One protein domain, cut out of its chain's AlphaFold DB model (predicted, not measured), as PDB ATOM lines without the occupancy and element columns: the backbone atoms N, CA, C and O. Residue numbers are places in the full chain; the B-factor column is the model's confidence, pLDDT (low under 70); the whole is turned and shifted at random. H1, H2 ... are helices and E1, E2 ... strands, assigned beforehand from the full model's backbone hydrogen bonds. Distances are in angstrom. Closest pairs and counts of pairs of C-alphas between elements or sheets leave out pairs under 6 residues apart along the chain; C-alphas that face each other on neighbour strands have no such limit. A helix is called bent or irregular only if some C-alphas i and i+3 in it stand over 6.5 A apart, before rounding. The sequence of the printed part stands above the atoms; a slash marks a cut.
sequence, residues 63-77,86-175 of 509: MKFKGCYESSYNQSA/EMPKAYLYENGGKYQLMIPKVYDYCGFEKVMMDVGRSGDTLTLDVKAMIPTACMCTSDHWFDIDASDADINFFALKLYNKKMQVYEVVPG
ATOM      1  N   MET A  63    -122.841-189.937 303.191       91.25
ATOM      2  CA  MET A  63    -123.039-191.243 303.814       91.25
ATOM      3  C   MET A  63    -122.982-192.354 302.765       91.25
ATOM      4  O   MET A  63    -123.606-192.264 301.707       91.25
ATOM      5  N   LYS A  64    -122.236-193.418 303.060       92.56
ATOM      6  CA  LYS A  64    -122.085-194.601 302.207       92.56
ATOM      7  C   LYS A  64    -122.381-195.859 303.010       92.56
ATOM      8  O   LYS A  64    -122.021-195.958 304.177       92.56
ATOM      9  N   PHE A  65    -122.962-196.840 302.339       90.56
ATOM     10  CA  PHE A  65    -123.265-198.151 302.903       90.56
ATOM     11  C   PHE A  65    -122.275-199.145 302.329       90.56
ATOM     12  O   PHE A  65    -122.053-199.176 301.112       90.56
ATOM     13  N   LYS A  66    -121.650-199.943 303.193       89.44
ATOM     14  CA  LYS A  66    -120.771-201.023 302.761       89.44
ATOM     15  C   LYS A  66    -121.300-202.348 303.281       89.44
ATOM     16  O   LYS A  66    -121.401-202.566 304.482       89.44
ATOM     17  N   GLY A  67    -121.561-203.242 302.336       82.62
ATOM     18  CA  GLY A  67    -122.116-204.555 302.626       82.62
ATOM     19  C   GLY A  67    -123.627-204.515 302.824       82.62
ATOM     20  O   GLY A  67    -124.229-203.478 303.076       82.62
ATOM     21  N   CYS A  68    -124.230-205.677 302.655       85.50
ATOM     22  CA  CYS A  68    -125.580-205.979 303.086       85.50
ATOM     23  C   CYS A  68    -125.486-207.429 303.532       85.50
ATOM     24  O   CYS A  68    -125.534-208.350 302.713       85.50
ATOM     25  N   TYR A  69    -125.121-207.613 304.798       83.69
ATOM     26  CA  TYR A  69    -124.872-208.937 305.347       83.69
ATOM     27  C   TYR A  69    -126.229-209.642 305.415       83.69
ATOM     28  O   TYR A  69    -127.166-209.088 305.995       83.69
ATOM     29  N   GLU A  70    -126.366-210.792 304.737       67.94
ATOM     30  CA  GLU A  70    -127.644-211.504 304.611       67.94
ATOM     31  C   GLU A  70    -128.310-211.621 305.980       67.94
ATOM     32  O   GLU A  70    -127.746-212.182 306.924       67.94
ATOM     33  N   SER A  71    -129.518-211.063 306.079       54.31
ATOM     34  CA  SER A  71    -130.304-211.131 307.294       54.31
ATOM     35  C   SER A  71    -130.696-212.587 307.511       54.31
ATOM     36  O   SER A  71    -131.707-213.063 306.987       54.31
ATOM     37  N   SER A  72    -129.955-213.316 308.341       50.72
ATOM     38  CA  SER A  72    -130.669-214.294 309.141       50.72
ATOM     39  C   SER A  72    -131.522-213.449 310.086       50.72
ATOM     40  O   SER A  72    -131.027-212.854 311.034       50.72
ATOM     41  N   TYR A  73    -132.809-213.312 309.766       51.38
ATOM     42  CA  TYR A  73    -133.801-212.587 310.575       51.38
ATOM     43  C   TYR A  73    -133.758-213.033 312.060       51.38
ATOM     44  O   TYR A  73    -134.144-212.293 312.956       51.38
ATOM     45  N   ASN A  74    -133.204-214.226 312.319       49.59
ATOM     46  CA  ASN A  74    -132.943-214.788 313.643       49.59
ATOM     47  C   ASN A  74    -131.652-214.291 314.336       49.59
ATOM     48  O   ASN A  74    -131.560-214.436 315.552       49.59
ATOM     49  N   GLN A  75    -130.659-213.729 313.633       47.53
ATOM     50  CA  GLN A  75    -129.474-213.119 314.263       47.53
ATOM     51  C   GLN A  75    -129.619-211.627 314.532       47.53
ATOM     52  O   GLN A  75    -128.927-211.137 315.414       47.53
ATOM     53  N   SER A  76    -130.518-210.903 313.864       46.28
ATOM     54  CA  SER A  76    -130.769-209.488 314.188       46.28
ATOM     55  C   SER A  76    -131.318-209.318 315.611       46.28
ATOM     56  O   SER A  76    -130.994-208.348 316.278       46.28
ATOM     57  N   ALA A  77    -132.057-210.315 316.116       44.53
ATOM     58  CA  ALA A  77    -132.475-210.403 317.519       44.53
ATOM     59  C   ALA A  77    -131.339-210.819 318.488       44.53
ATOM     60  O   ALA A  77    -131.523-210.816 319.704       44.53
ATOM     61  N   GLU A  86    -120.418-200.290 328.162       84.44
ATOM     62  CA  GLU A  86    -119.590-199.655 327.154       84.44
ATOM     63  C   GLU A  86    -120.455-198.921 326.127       84.44
ATOM     64  O   GLU A  86    -121.336-199.499 325.490       84.44
ATOM     65  N   MET A  87    -120.151-197.637 325.927       85.00
ATOM     66  CA  MET A  87    -120.741-196.848 324.850       85.00
ATOM     67  C   MET A  87    -120.473-197.511 323.490       85.00
ATOM     68  O   MET A  87    -119.383-198.056 323.270       85.00
ATOM     69  N   PRO A  88    -121.431-197.448 322.547       93.88
ATOM     70  CA  PRO A  88    -121.205-197.955 321.206       93.88
ATOM     71  C   PRO A  88    -120.074-197.156 320.545       93.88
ATOM     72  O   PRO A  88    -119.887-195.971 320.815       93.88
ATOM     73  N   LYS A  89    -119.293-197.808 319.684       95.56
ATOM     74  CA  LYS A  89    -118.069-197.226 319.114       95.56
ATOM     75  C   LYS A  89    -118.259-196.876 317.643       95.56
ATOM     76  O   LYS A  89    -118.807-197.670 316.879       95.56
ATOM     77  N   ALA A  90    -117.755-195.712 317.254       97.19
ATOM     78  CA  ALA A  90    -117.547-195.306 315.872       97.19
ATOM     79  C   ALA A  90    -116.039-195.235 315.604       97.19
ATOM     80  O   ALA A  90    -115.269-194.796 316.451       97.19
ATOM     81  N   TYR A  91    -115.604-195.672 314.431       97.56
ATOM     82  CA  TYR A  91    -114.187-195.795 314.098       97.56
ATOM     83  C   TYR A  91    -113.774-194.700 313.126       97.56
ATOM     84  O   TYR A  91    -114.342-194.595 312.038       97.56
ATOM     85  N   LEU A  92    -112.793-193.887 313.514       97.44
ATOM     86  CA  LEU A  92    -112.268-192.805 312.690       97.44
ATOM     87  C   LEU A  92    -111.066-193.285 311.874       97.44
ATOM     88  O   LEU A  92    -110.018-193.642 312.418       97.44
ATOM     89  N   TYR A  93    -111.210-193.246 310.553       94.81
ATOM     90  CA  TYR A  93    -110.203-193.656 309.587       94.81
ATOM     91  C   TYR A  93    -109.680-192.457 308.789       94.81
ATOM     92  O   TYR A  93    -110.457-191.692 308.217       94.81
ATOM     93  N   GLU A  94    -108.356-192.321 308.701       95.06
ATOM     94  CA  GLU A  94    -107.696-191.350 307.824       95.06
ATOM     95  C   GLU A  94    -107.163-192.062 306.573       95.06
ATOM     96  O   GLU A  94    -106.352-192.986 306.658       95.06
ATOM     97  N   ASN A  95    -107.592-191.616 305.389       90.81
ATOM     98  CA  ASN A  95    -107.107-192.146 304.117       90.81
ATOM     99  C   ASN A  95    -106.757-191.028 303.140       90.81
ATOM    100  O   ASN A  95    -107.636-190.414 302.533       90.81
ATOM    101  N   GLY A  96    -105.460-190.772 302.968       89.12
ATOM    102  CA  GLY A  96    -104.980-189.784 302.002       89.12
ATOM    103  C   GLY A  96    -105.489-188.366 302.287       89.12
ATOM    104  O   GLY A  96    -105.880-187.666 301.355       89.12
ATOM    105  N   GLY A  97    -105.523-187.967 303.565       90.06
ATOM    106  CA  GLY A  97    -105.985-186.647 304.008       90.06
ATOM    107  C   GLY A  97    -107.507-186.468 304.027       90.06
ATOM    108  O   GLY A  97    -107.982-185.345 304.182       90.06
ATOM    109  N   LYS A  98    -108.275-187.548 303.846       94.25
ATOM    110  CA  LYS A  98    -109.727-187.576 304.057       94.25
ATOM    111  C   LYS A  98    -110.044-188.358 305.321       94.25
ATOM    112  O   LYS A  98    -109.453-189.416 305.537       94.25
ATOM    113  N   TYR A  99    -111.000-187.859 306.093       96.12
ATOM    114  CA  TYR A  99    -111.453-188.485 307.327       96.12
ATOM    115  C   TYR A  99    -112.805-189.151 307.102       96.12
ATOM    116  O   TYR A  99    -113.708-188.573 306.493       96.12
ATOM    117  N   GLN A 100    -112.920-190.397 307.551       96.62
ATOM    118  CA  GLN A 100    -114.143-191.180 307.458       96.62
ATOM    119  C   GLN A 100    -114.475-191.774 308.820       96.62
ATOM    120  O   GLN A 100    -113.635-192.443 309.415       96.62
ATOM    121  N   LEU A 101    -115.699-191.564 309.290       96.75
ATOM    122  CA  LEU A 101    -116.246-192.300 310.424       96.75
ATOM    123  C   LEU A 101    -116.960-193.546 309.923       96.75
ATOM    124  O   LEU A 101    -117.670-193.490 308.919       96.75
ATOM    125  N   MET A 102    -116.812-194.651 310.640       96.06
ATOM    126  CA  MET A 102    -117.548-195.874 310.369       96.06
ATOM    127  C   MET A 102    -118.241-196.397 311.620       96.06
ATOM    128  O   MET A 102    -117.620-196.542 312.670       96.06
ATOM    129  N   ILE A 103    -119.524-196.711 311.475       96.06
ATOM    130  CA  ILE A 103    -120.302-197.438 312.473       96.06
ATOM    131  C   ILE A 103    -120.541-198.846 311.920       96.06
ATOM    132  O   ILE A 103    -121.188-198.980 310.873       96.06
ATOM    133  N   PRO A 104    -120.009-199.892 312.571       94.06
ATOM    134  CA  PRO A 104    -120.130-201.249 312.066       94.06
ATOM    135  C   PRO A 104    -121.518-201.821 312.351       94.06
ATOM    136  O   PRO A 104    -122.115-201.539 313.389       94.06
ATOM    137  N   LYS A 105    -121.984-202.707 311.466       90.12
ATOM    138  CA  LYS A 105    -123.142-203.591 311.702       90.12
ATOM    139  C   LYS A 105    -124.426-202.878 312.153       90.12
ATOM    140  O   LYS A 105    -125.156-203.384 313.006       90.12
ATOM    141  N   VAL A 106    -124.750-201.745 311.542       89.50
ATOM    142  CA  VAL A 106    -126.018-201.051 311.787       89.50
ATOM    143  C   VAL A 106    -127.137-201.772 311.037       89.50
ATOM    144  O   VAL A 106    -127.011-202.051 309.845       89.50
ATOM    145  N   TYR A 107    -128.228-202.102 311.732       88.75
ATOM    146  CA  TYR A 107    -129.435-202.633 311.101       88.75
ATOM    147  C   TYR A 107    -130.309-201.476 310.602       88.75
ATOM    148  O   TYR A 107    -130.943-200.766 311.389       88.75
ATOM    149  N   ASP A 108    -130.310-201.266 309.289       88.44
ATOM    150  CA  ASP A 108    -131.040-200.173 308.651       88.44
ATOM    151  C   ASP A 108    -131.439-200.532 307.214       88.44
ATOM    152  O   ASP A 108    -131.271-201.668 306.758       88.44
ATOM    153  N   TYR A 109    -131.995-199.571 306.485       86.69
ATOM    154  CA  TYR A 109    -132.172-199.696 305.043       86.69
ATOM    155  C   TYR A 109    -130.828-199.949 304.344       86.69
ATOM    156  O   TYR A 109    -129.810-199.371 304.713       86.69
ATOM    157  N   CYS A 110    -130.814-200.763 303.285       83.19
ATOM    158  CA  CYS A 110    -129.579-201.104 302.556       83.19
ATOM    159  C   CYS A 110    -128.890-199.903 301.886       83.19
ATOM    160  O   CYS A 110    -127.806-200.026 301.312       83.19
ATOM    161  N   GLY A 111    -129.573-198.765 301.860       86.00
ATOM    162  CA  GLY A 111    -129.102-197.517 301.305       86.00
ATOM    163  C   GLY A 111    -130.243-196.532 301.107       86.00
ATOM    164  O   GLY A 111    -131.423-196.853 301.299       86.00
ATOM    165  N   PHE A 112    -129.868-195.340 300.664       84.06
ATOM    166  CA  PHE A 112    -130.775-194.228 300.419       84.06
ATOM    167  C   PHE A 112    -130.493-193.618 299.047       84.06
ATOM    168  O   PHE A 112    -129.334-193.444 298.670       84.06
ATOM    169  N   GLU A 113    -131.543-193.260 298.307       80.38
ATOM    170  CA  GLU A 113    -131.386-192.544 297.030       80.38
ATOM    171  C   GLU A 113    -130.986-191.085 297.254       80.38
ATOM    172  O   GLU A 113    -130.186-190.510 296.513       80.38
ATOM    173  N   LYS A 114    -131.558-190.480 298.295       79.81
ATOM    174  CA  LYS A 114    -131.295-189.107 298.707       79.81
ATOM    175  C   LYS A 114    -131.398-189.019 300.219       79.81
ATOM    176  O   LYS A 114    -132.367-189.512 300.797       79.81
ATOM    177  N   VAL A 115    -130.425-188.357 300.836       86.38
ATOM    178  CA  VAL A 115    -130.424-188.069 302.271       86.38
ATOM    179  C   VAL A 115    -130.165-186.584 302.469       86.38
ATOM    180  O   VAL A 115    -129.282-186.015 301.830       86.38
ATOM    181  N   MET A 116    -130.969-185.958 303.322       84.69
ATOM    182  CA  MET A 116    -130.755-184.603 303.813       84.69
ATOM    183  C   MET A 116    -130.357-184.686 305.278       84.69
ATOM    184  O   MET A 116    -131.065-185.300 306.080       84.69
ATOM    185  N   MET A 117    -129.221-184.081 305.602       91.25
ATOM    186  CA  MET A 117    -128.624-184.125 306.926       91.25
ATOM    187  C   MET A 117    -128.308-182.713 307.389       91.25
ATOM    188  O   MET A 117    -127.738-181.937 306.621       91.25
ATOM    189  N   ASP A 118    -128.612-182.434 308.648       91.00
ATOM    190  CA  ASP A 118    -128.081-181.275 309.347       91.00
ATOM    191  C   ASP A 118    -126.841-181.713 310.121       91.00
ATOM    192  O   ASP A 118    -126.884-182.655 310.918       91.00
ATOM    193  N   VAL A 119    -125.729-181.032 309.862       93.88
ATOM    194  CA  VAL A 119    -124.439-181.301 310.493       93.88
ATOM    195  C   VAL A 119    -124.147-180.158 311.448       93.88
ATOM    196  O   VAL A 119    -124.134-178.995 311.051       93.88
ATOM    197  N   GLY A 120    -123.926-180.486 312.714       93.06
ATOM    198  CA  GLY A 120    -123.589-179.518 313.747       93.06
ATOM    199  C   GLY A 120    -122.415-180.008 314.571       93.06
ATOM    200  O   GLY A 120    -122.249-181.206 314.773       93.06
ATOM    201  N   ARG A 121    -121.606-179.089 315.087       93.94
ATOM    202  CA  ARG A 121    -120.544-179.423 316.034       93.94
ATOM    203  C   ARG A 121    -120.728-178.654 317.331       93.94
ATOM    204  O   ARG A 121    -120.956-177.448 317.314       93.94
ATOM    205  N   SER A 122    -120.578-179.353 318.450       91.69
ATOM    206  CA  SER A 122    -120.566-178.768 319.789       91.69
ATOM    207  C   SER A 122    -119.399-179.352 320.579       91.69
ATOM    208  O   SER A 122    -119.422-180.518 320.965       91.69
ATOM    209  N   GLY A 123    -118.342-178.558 320.771       94.62
ATOM    210  CA  GLY A 123    -117.128-179.005 321.457       94.62
ATOM    211  C   GLY A 123    -116.440-180.175 320.744       94.62
ATOM    212  O   GLY A 123    -116.028-180.053 319.587       94.62
ATOM    213  N   ASP A 124    -116.314-181.299 321.446       96.81
ATOM    214  CA  ASP A 124    -115.724-182.557 320.972       96.81
ATOM    215  C   ASP A 124    -116.761-183.536 320.396       96.81
ATOM    216  O   ASP A 124    -116.438-184.697 320.145       96.81
ATOM    217  N   THR A 125    -117.995-183.071 320.178       96.44
ATOM    218  CA  THR A 125    -119.088-183.868 319.621       96.44
ATOM    219  C   THR A 125    -119.492-183.360 318.239       96.44
ATOM    220  O   THR A 125    -119.926-182.212 318.090       96.44
ATOM    221  N   LEU A 126    -119.413-184.230 317.230       97.00
ATOM    222  CA  LEU A 126    -120.033-184.008 315.920       97.00
ATOM    223  C   LEU A 126    -121.437-184.614 315.923       97.00
ATOM    224  O   LEU A 126    -121.606-185.786 316.244       97.00
ATOM    225  N   THR A 127    -122.438-183.817 315.572       96.38
ATOM    226  CA  THR A 127    -123.851-184.202 315.530       96.38
ATOM    227  C   THR A 127    -124.349-184.245 314.094       96.38
ATOM    228  O   THR A 127    -124.110-183.321 313.315       96.38
ATOM    229  N   LEU A 128    -125.077-185.305 313.766       95.38
ATOM    230  CA  LEU A 128    -125.666-185.547 312.461       95.38
ATOM    231  C   LEU A 128    -127.142-185.910 312.619       95.38
ATOM    232  O   LEU A 128    -127.470-186.956 313.178       95.38
ATOM    233  N   ASP A 129    -128.029-185.040 312.138       93.19
ATOM    234  CA  ASP A 129    -129.482-185.226 312.196       93.19
ATOM    235  C   ASP A 129    -130.051-185.439 310.789       93.19
ATOM    236  O   ASP A 129    -130.050-184.533 309.951       93.19
ATOM    237  N   VAL A 130    -130.529-186.652 310.513       90.75
ATOM    238  CA  VAL A 130    -131.126-187.021 309.228       90.75
ATOM    239  C   VAL A 130    -132.561-186.495 309.170       90.75
ATOM    240  O   VAL A 130    -133.500-187.131 309.652       90.75
ATOM    241  N   LYS A 131    -132.745-185.330 308.540       88.44
ATOM    242  CA  LYS A 131    -134.046-184.646 308.439       88.44
ATOM    243  C   LYS A 131    -135.006-185.300 307.460       88.44
ATOM    244  O   LYS A 131    -136.211-185.296 307.686       88.44
ATOM    245  N   ALA A 132    -134.483-185.830 306.361       83.94
ATOM    246  CA  ALA A 132    -135.280-186.508 305.352       83.94
ATOM    247  C   ALA A 132    -134.434-187.545 304.619       83.94
ATOM    248  O   ALA A 132    -133.268-187.302 304.301       83.94
ATOM    249  N   MET A 133    -135.039-188.686 304.303       85.06
ATOM    250  CA  MET A 133    -134.403-189.736 303.516       85.06
ATOM    251  C   MET A 133    -135.414-190.410 302.591       85.06
ATOM    252  O   MET A 133    -136.586-190.542 302.935       85.06
ATOM    253  N   ILE A 134    -134.950-190.844 301.421       84.06
ATOM    254  CA  ILE A 134    -135.696-191.739 300.530       84.06
ATOM    255  C   ILE A 134    -135.058-193.130 300.669       84.06
ATOM    256  O   ILE A 134    -133.998-193.358 300.071       84.06
ATOM    257  N   PRO A 135    -135.623-194.024 301.506       84.06
ATOM    258  CA  PRO A 135    -135.072-195.354 301.728       84.06
ATOM    259  C   PRO A 135    -135.228-196.242 300.499       84.06
ATOM    260  O   PRO A 135    -136.213-196.168 299.766       84.06
ATOM    261  N   THR A 136    -134.250-197.120 300.298       83.38
ATOM    262  CA  THR A 136    -134.393-198.247 299.371       83.38
ATOM    263  C   THR A 136    -135.304-199.318 299.978       83.38
ATOM    264  O   THR A 136    -135.442-199.423 301.192       83.38
ATOM    265  N   ALA A 137    -135.941-200.138 299.137       80.62
ATOM    266  CA  ALA A 137    -136.957-201.110 299.560       80.62
ATOM    267  C   ALA A 137    -136.420-202.331 300.344       80.62
ATOM    268  O   ALA A 137    -137.126-203.328 300.472       80.62
ATOM    269  N   CYS A 138    -135.179-202.304 300.832       85.06
ATOM    270  CA  CYS A 138    -134.593-203.420 301.565       85.06
ATOM    271  C   CYS A 138    -133.978-202.965 302.886       85.06
ATOM    272  O   CYS A 138    -133.515-201.833 303.009       85.06
ATOM    273  N   MET A 139    -133.968-203.874 303.860       86.12
ATOM    274  CA  MET A 139    -133.320-203.707 305.158       86.12
ATOM    275  C   MET A 139    -132.258-204.785 305.334       86.12
ATOM    276  O   MET A 139    -132.497-205.951 305.012       86.12
ATOM    277  N   CYS A 140    -131.100-204.416 305.864       89.94
ATOM    278  CA  CYS A 140    -130.068-205.364 306.249       89.94
ATOM    279  C   CYS A 140    -129.106-204.758 307.263       89.94
ATOM    280  O   CYS A 140    -129.107-203.561 307.538       89.94
ATOM    281  N   THR A 141    -128.264-205.613 307.827       89.50
ATOM    282  CA  THR A 141    -127.111-205.157 308.588       89.50
ATOM    283  C   THR A 141    -126.046-204.685 307.601       89.50
ATOM    284  O   THR A 141    -125.678-205.428 306.686       89.50
ATOM    285  N   SER A 142    -125.558-203.459 307.763       92.12
ATOM    286  CA  SER A 142    -124.512-202.876 306.921       92.12
ATOM    287  C   SER A 142    -123.580-201.981 307.733       92.12
ATOM    288  O   SER A 142    -123.929-201.534 308.824       92.12
ATOM    289  N   ASP A 143    -122.383-201.723 307.212       93.44
ATOM    290  CA  ASP A 143    -121.493-200.727 307.806       93.44
ATOM    291  C   ASP A 143    -121.840-199.347 307.245       93.44
ATOM    292  O   ASP A 143    -121.869-199.148 306.022       93.44
ATOM    293  N   HIS A 144    -122.074-198.385 308.136       94.38
ATOM    294  CA  HIS A 144    -122.386-197.005 307.776       94.38
ATOM    295  C   HIS A 144    -121.111-196.169 307.798       94.38
ATOM    296  O   HIS A 144    -120.443-196.080 308.824       94.38
ATOM    297  N   TRP A 145    -120.782-195.543 306.672       95.19
ATOM    298  CA  TRP A 145    -119.593-194.714 306.497       95.19
ATOM    299  C   TRP A 145    -119.988-193.259 306.282       95.19
ATOM    300  O   TRP A 145    -120.857-192.984 305.460       95.19
ATOM    301  N   PHE A 146    -119.306-192.333 306.947       95.56
ATOM    302  CA  PHE A 146    -119.540-190.894 306.844       95.56
ATOM    303  C   PHE A 146    -118.235-190.196 306.473       95.56
ATOM    304  O   PHE A 146    -117.253-190.298 307.206       95.56
ATOM    305  N   ASP A 147    -118.209-189.492 305.342       95.50
ATOM    306  CA  ASP A 147    -117.099-188.599 305.002       95.50
ATOM    307  C   ASP A 147    -117.251-187.309 305.834       95.50
ATOM    308  O   ASP A 147    -118.251-186.606 305.674       95.50
ATOM    309  N   ILE A 148    -116.282-187.001 306.704       95.56
ATOM    310  CA  ILE A 148    -116.298-185.807 307.567       95.56
ATOM    311  C   ILE A 148    -115.153-184.845 307.231       95.56
ATOM    312  O   ILE A 148    -114.131-185.240 306.658       95.56
ATOM    313  N   ASP A 149    -115.325-183.571 307.582       94.88
ATOM    314  CA  ASP A 149    -114.317-182.543 307.334       94.88
ATOM    315  C   ASP A 149    -113.081-182.745 308.219       94.88
ATOM    316  O   ASP A 149    -113.160-183.204 309.356       94.88
ATOM    317  N   ALA A 150    -111.911-182.342 307.716       95.19
ATOM    318  CA  ALA A 150    -110.656-182.437 308.467       95.19
ATOM    319  C   ALA A 150    -110.656-181.601 309.755       95.19
ATOM    320  O   ALA A 150    -109.928-181.921 310.691       95.19
ATOM    321  N   SER A 151    -111.472-180.544 309.812       94.62
ATOM    322  CA  SER A 151    -111.695-179.787 311.043       94.62
ATOM    323  C   SER A 151    -112.381-180.613 312.121       94.62
ATOM    324  O   SER A 151    -112.230-180.259 313.277       94.62
ATOM    325  N   ASP A 152    -113.103-181.677 311.753       96.00
ATOM    326  CA  ASP A 152    -113.881-182.547 312.643       96.00
ATOM    327  C   ASP A 152    -113.173-183.860 312.991       96.00
ATOM    328  O   ASP A 152    -113.758-184.739 313.613       96.00
ATOM    329  N   ALA A 153    -111.895-183.987 312.636       95.88
ATOM    330  CA  ALA A 153    -111.092-185.174 312.915       95.88
ATOM    331  C   ALA A 153    -110.668-185.327 314.390       95.88
ATOM    332  O   ALA A 153    -110.167-186.378 314.777       95.88
ATOM    333  N   ASP A 154    -110.822-184.286 315.208       96.88
ATOM    334  CA  ASP A 154    -110.404-184.232 316.615       96.88
ATOM    335  C   ASP A 154    -111.550-184.491 317.611       96.88
ATOM    336  O   ASP A 154    -111.397-184.260 318.810       96.88
ATOM    337  N   ILE A 155    -112.708-184.938 317.126       97.25
ATOM    338  CA  ILE A 155    -113.872-185.256 317.960       97.25
ATOM    339  C   ILE A 155    -113.657-186.531 318.784       97.25
ATOM    340  O   ILE A 155    -113.050-187.496 318.323       97.25
ATOM    341  N   ASN A 156    -114.228-186.545 319.987       97.75
ATOM    342  CA  ASN A 156    -114.277-187.724 320.857       97.75
ATOM    343  C   ASN A 156    -115.623-188.446 320.760       97.75
ATOM    344  O   ASN A 156    -115.710-189.636 321.056       97.75
ATOM    345  N   PHE A 157    -116.674-187.731 320.351       97.25
ATOM    346  CA  PHE A 157    -118.031-188.251 320.295       97.25
ATOM    347  C   PHE A 157    -118.681-187.975 318.945       97.25
ATOM    348  O   PHE A 157    -118.498-186.922 318.327       97.25
ATOM    349  N   PHE A 158    -119.492-188.930 318.510       97.62
ATOM    350  CA  PHE A 158    -120.304-188.823 317.312       97.62
ATOM    351  C   PHE A 158    -121.763-189.073 317.675       97.62
ATOM    352  O   PHE A 158    -122.105-190.150 318.142       97.62
ATOM    353  N   ALA A 159    -122.626-188.081 317.492       96.25
ATOM    354  CA  ALA A 159    -124.050-188.178 317.777       96.25
ATOM    355  C   ALA A 159    -124.824-188.297 316.460       96.25
ATOM    356  O   ALA A 159    -124.809-187.380 315.642       96.25
ATOM    357  N   LEU A 160    -125.497-189.425 316.246       95.69
ATOM    358  CA  LEU A 160    -126.266-189.703 315.037       95.69
ATOM    359  C   LEU A 160    -127.745-189.849 315.380       95.69
ATOM    360  O   LEU A 160    -128.138-190.711 316.166       95.69
ATOM    361  N   LYS A 161    -128.582-189.052 314.725       92.75
ATOM    362  CA  LYS A 161    -130.033-189.191 314.748       92.75
ATOM    363  C   LYS A 161    -130.508-189.592 313.361       92.75
ATOM    364  O   LYS A 161    -130.587-188.773 312.449       92.75
ATOM    365  N   LEU A 162    -130.798-190.878 313.205       89.88
ATOM    366  CA  LEU A 162    -131.436-191.400 311.999       89.88
ATOM    367  C   LEU A 162    -132.907-190.949 311.943       89.88
ATOM    368  O   LEU A 162    -133.513-190.640 312.971       89.88
ATOM    369  N   TYR A 163    -133.487-190.923 310.742       84.06
ATOM    370  CA  TYR A 163    -134.857-190.455 310.520       84.06
ATOM    371  C   TYR A 163    -135.855-191.218 311.404       84.06
ATOM    372  O   TYR A 163    -135.895-192.449 311.384       84.06
ATOM    373  N   ASN A 164    -136.652-190.485 312.189       79.25
ATOM    374  CA  ASN A 164    -137.599-191.015 313.182       79.25
ATOM    375  C   ASN A 164    -136.994-191.931 314.267       79.25
ATOM    376  O   ASN A 164    -137.739-192.621 314.962       79.25
ATOM    377  N   LYS A 165    -135.670-191.934 314.455       84.38
ATOM    378  CA  LYS A 165    -135.002-192.640 315.556       84.38
ATOM    379  C   LYS A 165    -134.498-191.648 316.606       84.38
ATOM    380  O   LYS A 165    -134.398-190.441 316.374       84.38
ATOM    381  N   LYS A 166    -134.205-192.162 317.801       86.19
ATOM    382  CA  LYS A 166    -133.548-191.388 318.860       86.19
ATOM    383  C   LYS A 166    -132.113-191.052 318.455       86.19
ATOM    384  O   LYS A 166    -131.517-191.739 317.629       86.19
ATOM    385  N   MET A 167    -131.570-189.995 319.052       90.56
ATOM    386  CA  MET A 167    -130.149-189.675 318.943       90.56
ATOM    387  C   MET A 167    -129.340-190.776 319.638       90.56
ATOM    388  O   MET A 167    -129.548-191.016 320.826       90.56
ATOM    389  N   GLN A 168    -128.426-191.419 318.917       93.88
ATOM    390  CA  GLN A 168    -127.468-192.375 319.467       93.88
ATOM    391  C   GLN A 168    -126.082-191.729 319.490       93.88
ATOM    392  O   GLN A 168    -125.662-191.121 318.506       93.88
ATOM    393  N   VAL A 169    -125.386-191.825 320.625       93.94
ATOM    394  CA  VAL A 169    -124.046-191.253 320.809       93.94
ATOM    395  C   VAL A 169    -123.023-192.377 320.805       93.94
ATOM    396  O   VAL A 169    -123.162-193.340 321.555       93.94
ATOM    397  N   TYR A 170    -122.003-192.228 319.969       96.62
ATOM    398  CA  TYR A 170    -120.898-193.157 319.815       96.62
ATOM    399  C   TYR A 170    -119.606-192.534 320.335       96.62
ATOM    400  O   TYR A 170    -119.322-191.362 320.078       96.62
ATOM    401  N   GLU A 171    -118.797-193.337 321.017       97.12
ATOM    402  CA  GLU A 171    -117.405-193.006 321.313       97.12
ATOM    403  C   GLU A 171    -116.571-193.158 320.037       97.12
ATOM    404  O   GLU A 171    -116.621-194.194 319.368       97.12
ATOM    405  N   VAL A 172    -115.801-192.129 319.686       97.56
ATOM    406  CA  VAL A 172    -114.953-192.139 318.495       97.56
ATOM    407  C   VAL A 172    -113.596-192.743 318.837       97.56
ATOM    408  O   VAL A 172    -112.821-192.193 319.616       97.56
ATOM    409  N   VAL A 173    -113.291-193.879 318.217       97.56
ATOM    410  CA  VAL A 173    -112.033-194.604 318.388       97.56
ATOM    411  C   VAL A 173    -111.166-194.415 317.139       97.56
ATOM    412  O   VAL A 173    -111.623-194.701 316.030       97.56
ATOM    413  N   PRO A 174    -109.907-193.961 317.268       96.56
ATOM    414  CA  PRO A 174    -109.014-193.826 316.122       96.56
ATOM    415  C   PRO A 174    -108.572-195.197 315.591       96.56
ATOM    416  O   PRO A 174    -108.140-196.063 316.353       96.56
ATOM    417  N   GLY A 175    -108.608-195.367 314.268       92.94
ATOM    418  CA  GLY A 175    -108.159-196.575 313.570       92.94
ATOM    419  C   GLY A 175    -109.290-197.360 312.894       92.94
ATOM    420  O   GLY A 175    -110.454-196.976 312.970       92.94
TER     421      GLY A 175
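What this domain is: This is residues 63 to 77 and 86 to 175 of the 509 residues of an uncharacterized protein of Fibrobacter sp. UWP2 (UniProt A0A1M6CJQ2). One eight-stranded sheet curls into a partly closed barrel, its edge strands E1 and E4 left unpaired with each other. It folds back on itself at E3, so that E1 and E6 face the larger leaf of E2, E8, E7, E5 and E4, while the small helix H1 sits out at one end and only grazes the sheet. The printed part has 105 residues, with named elements in the order E1, H1, E2, E3, E4, E5, E6, E7, E8, and is mostly strand. Across the mixed sheet the order is E1, E6, E3, E2, E8, E7, E5, E4. The whole is compact and rounded, with a radius of gyration of the C-alphas of 13.7 A and spans of 38 by 29 by 27 A.

How they stand to each other: E1, residues 63 to 69, is an edge strand antiparallel to E6, residues 139 to 148, at 150 degrees; N 64 and O 145 are 2.8 A apart. H1, residues 73 to 76, only grazes the sheet; it is too short for an O i to N i+4 pair, and its one O i to N i+3 pair is not within hydrogen-bond range. E2, residues 89 to 95, and E3, residues 98 to 109, form an antiparallel hairpin, with N 93 and O 100 2.8 A apart. E3 bends by 90 degrees at residue 106 and is the hinge of a folded sheet, one sheet bent back into two leaves that face each other. E6 is antiparallel to E3, with N 144 and O 103 2.9 A apart. E4, residues 112 to 122, and E5, residues 125 to 135, form a hairpin, with N 127 and O 120 2.7 A apart; E4 is the other edge strand. E7, residues 157 to 161, is parallel to E5 at 26 degrees, with N 128 and O 159 2.8 A apart. E8, residues 167 to 174, forms a hairpin with E7, with N 160 and O 168 2.8 A apart, and is parallel to E2, with N 90 and O 171 2.8 A apart. The pairing of E8 is staggered: residues 167 to 171 pair with E7, and 171 to 174 with E2. E1 and E8 are apart.

Where its parts are: E1 begins at C-alpha 63, (-123.039, -191.243, 303.814), and is 17.9 A long. H1 measures 5.6 A, E2 19.3 A and E3 25.5 A. E4 is 26.8 A long and starts at C-alpha 112, (-130.775, -194.228, 300.419). E5 measures 26.6 A, bending by 67 degrees at residue 132; E6 measures 24.8 A, bending by 64 degrees at residue 142. E7 is 13.3 A long. E8, 21.7 A long, ends at C-alpha 174, (-109.014, -193.826, 316.122).

The domain as a whole: The C-alphas farthest apart, those of Asn 74 and Ser 151, are 41.0 A apart. Residues 78 to 85 are not printed, and C-alphas 77 and 86 stand 19.3 A apart across this cut. Of the links that are printed whole, none is long; E6 to E7 is short and the others are tight. The mean pLDDT of the printed part is 88.4, and residues 70 to 77 are under 70.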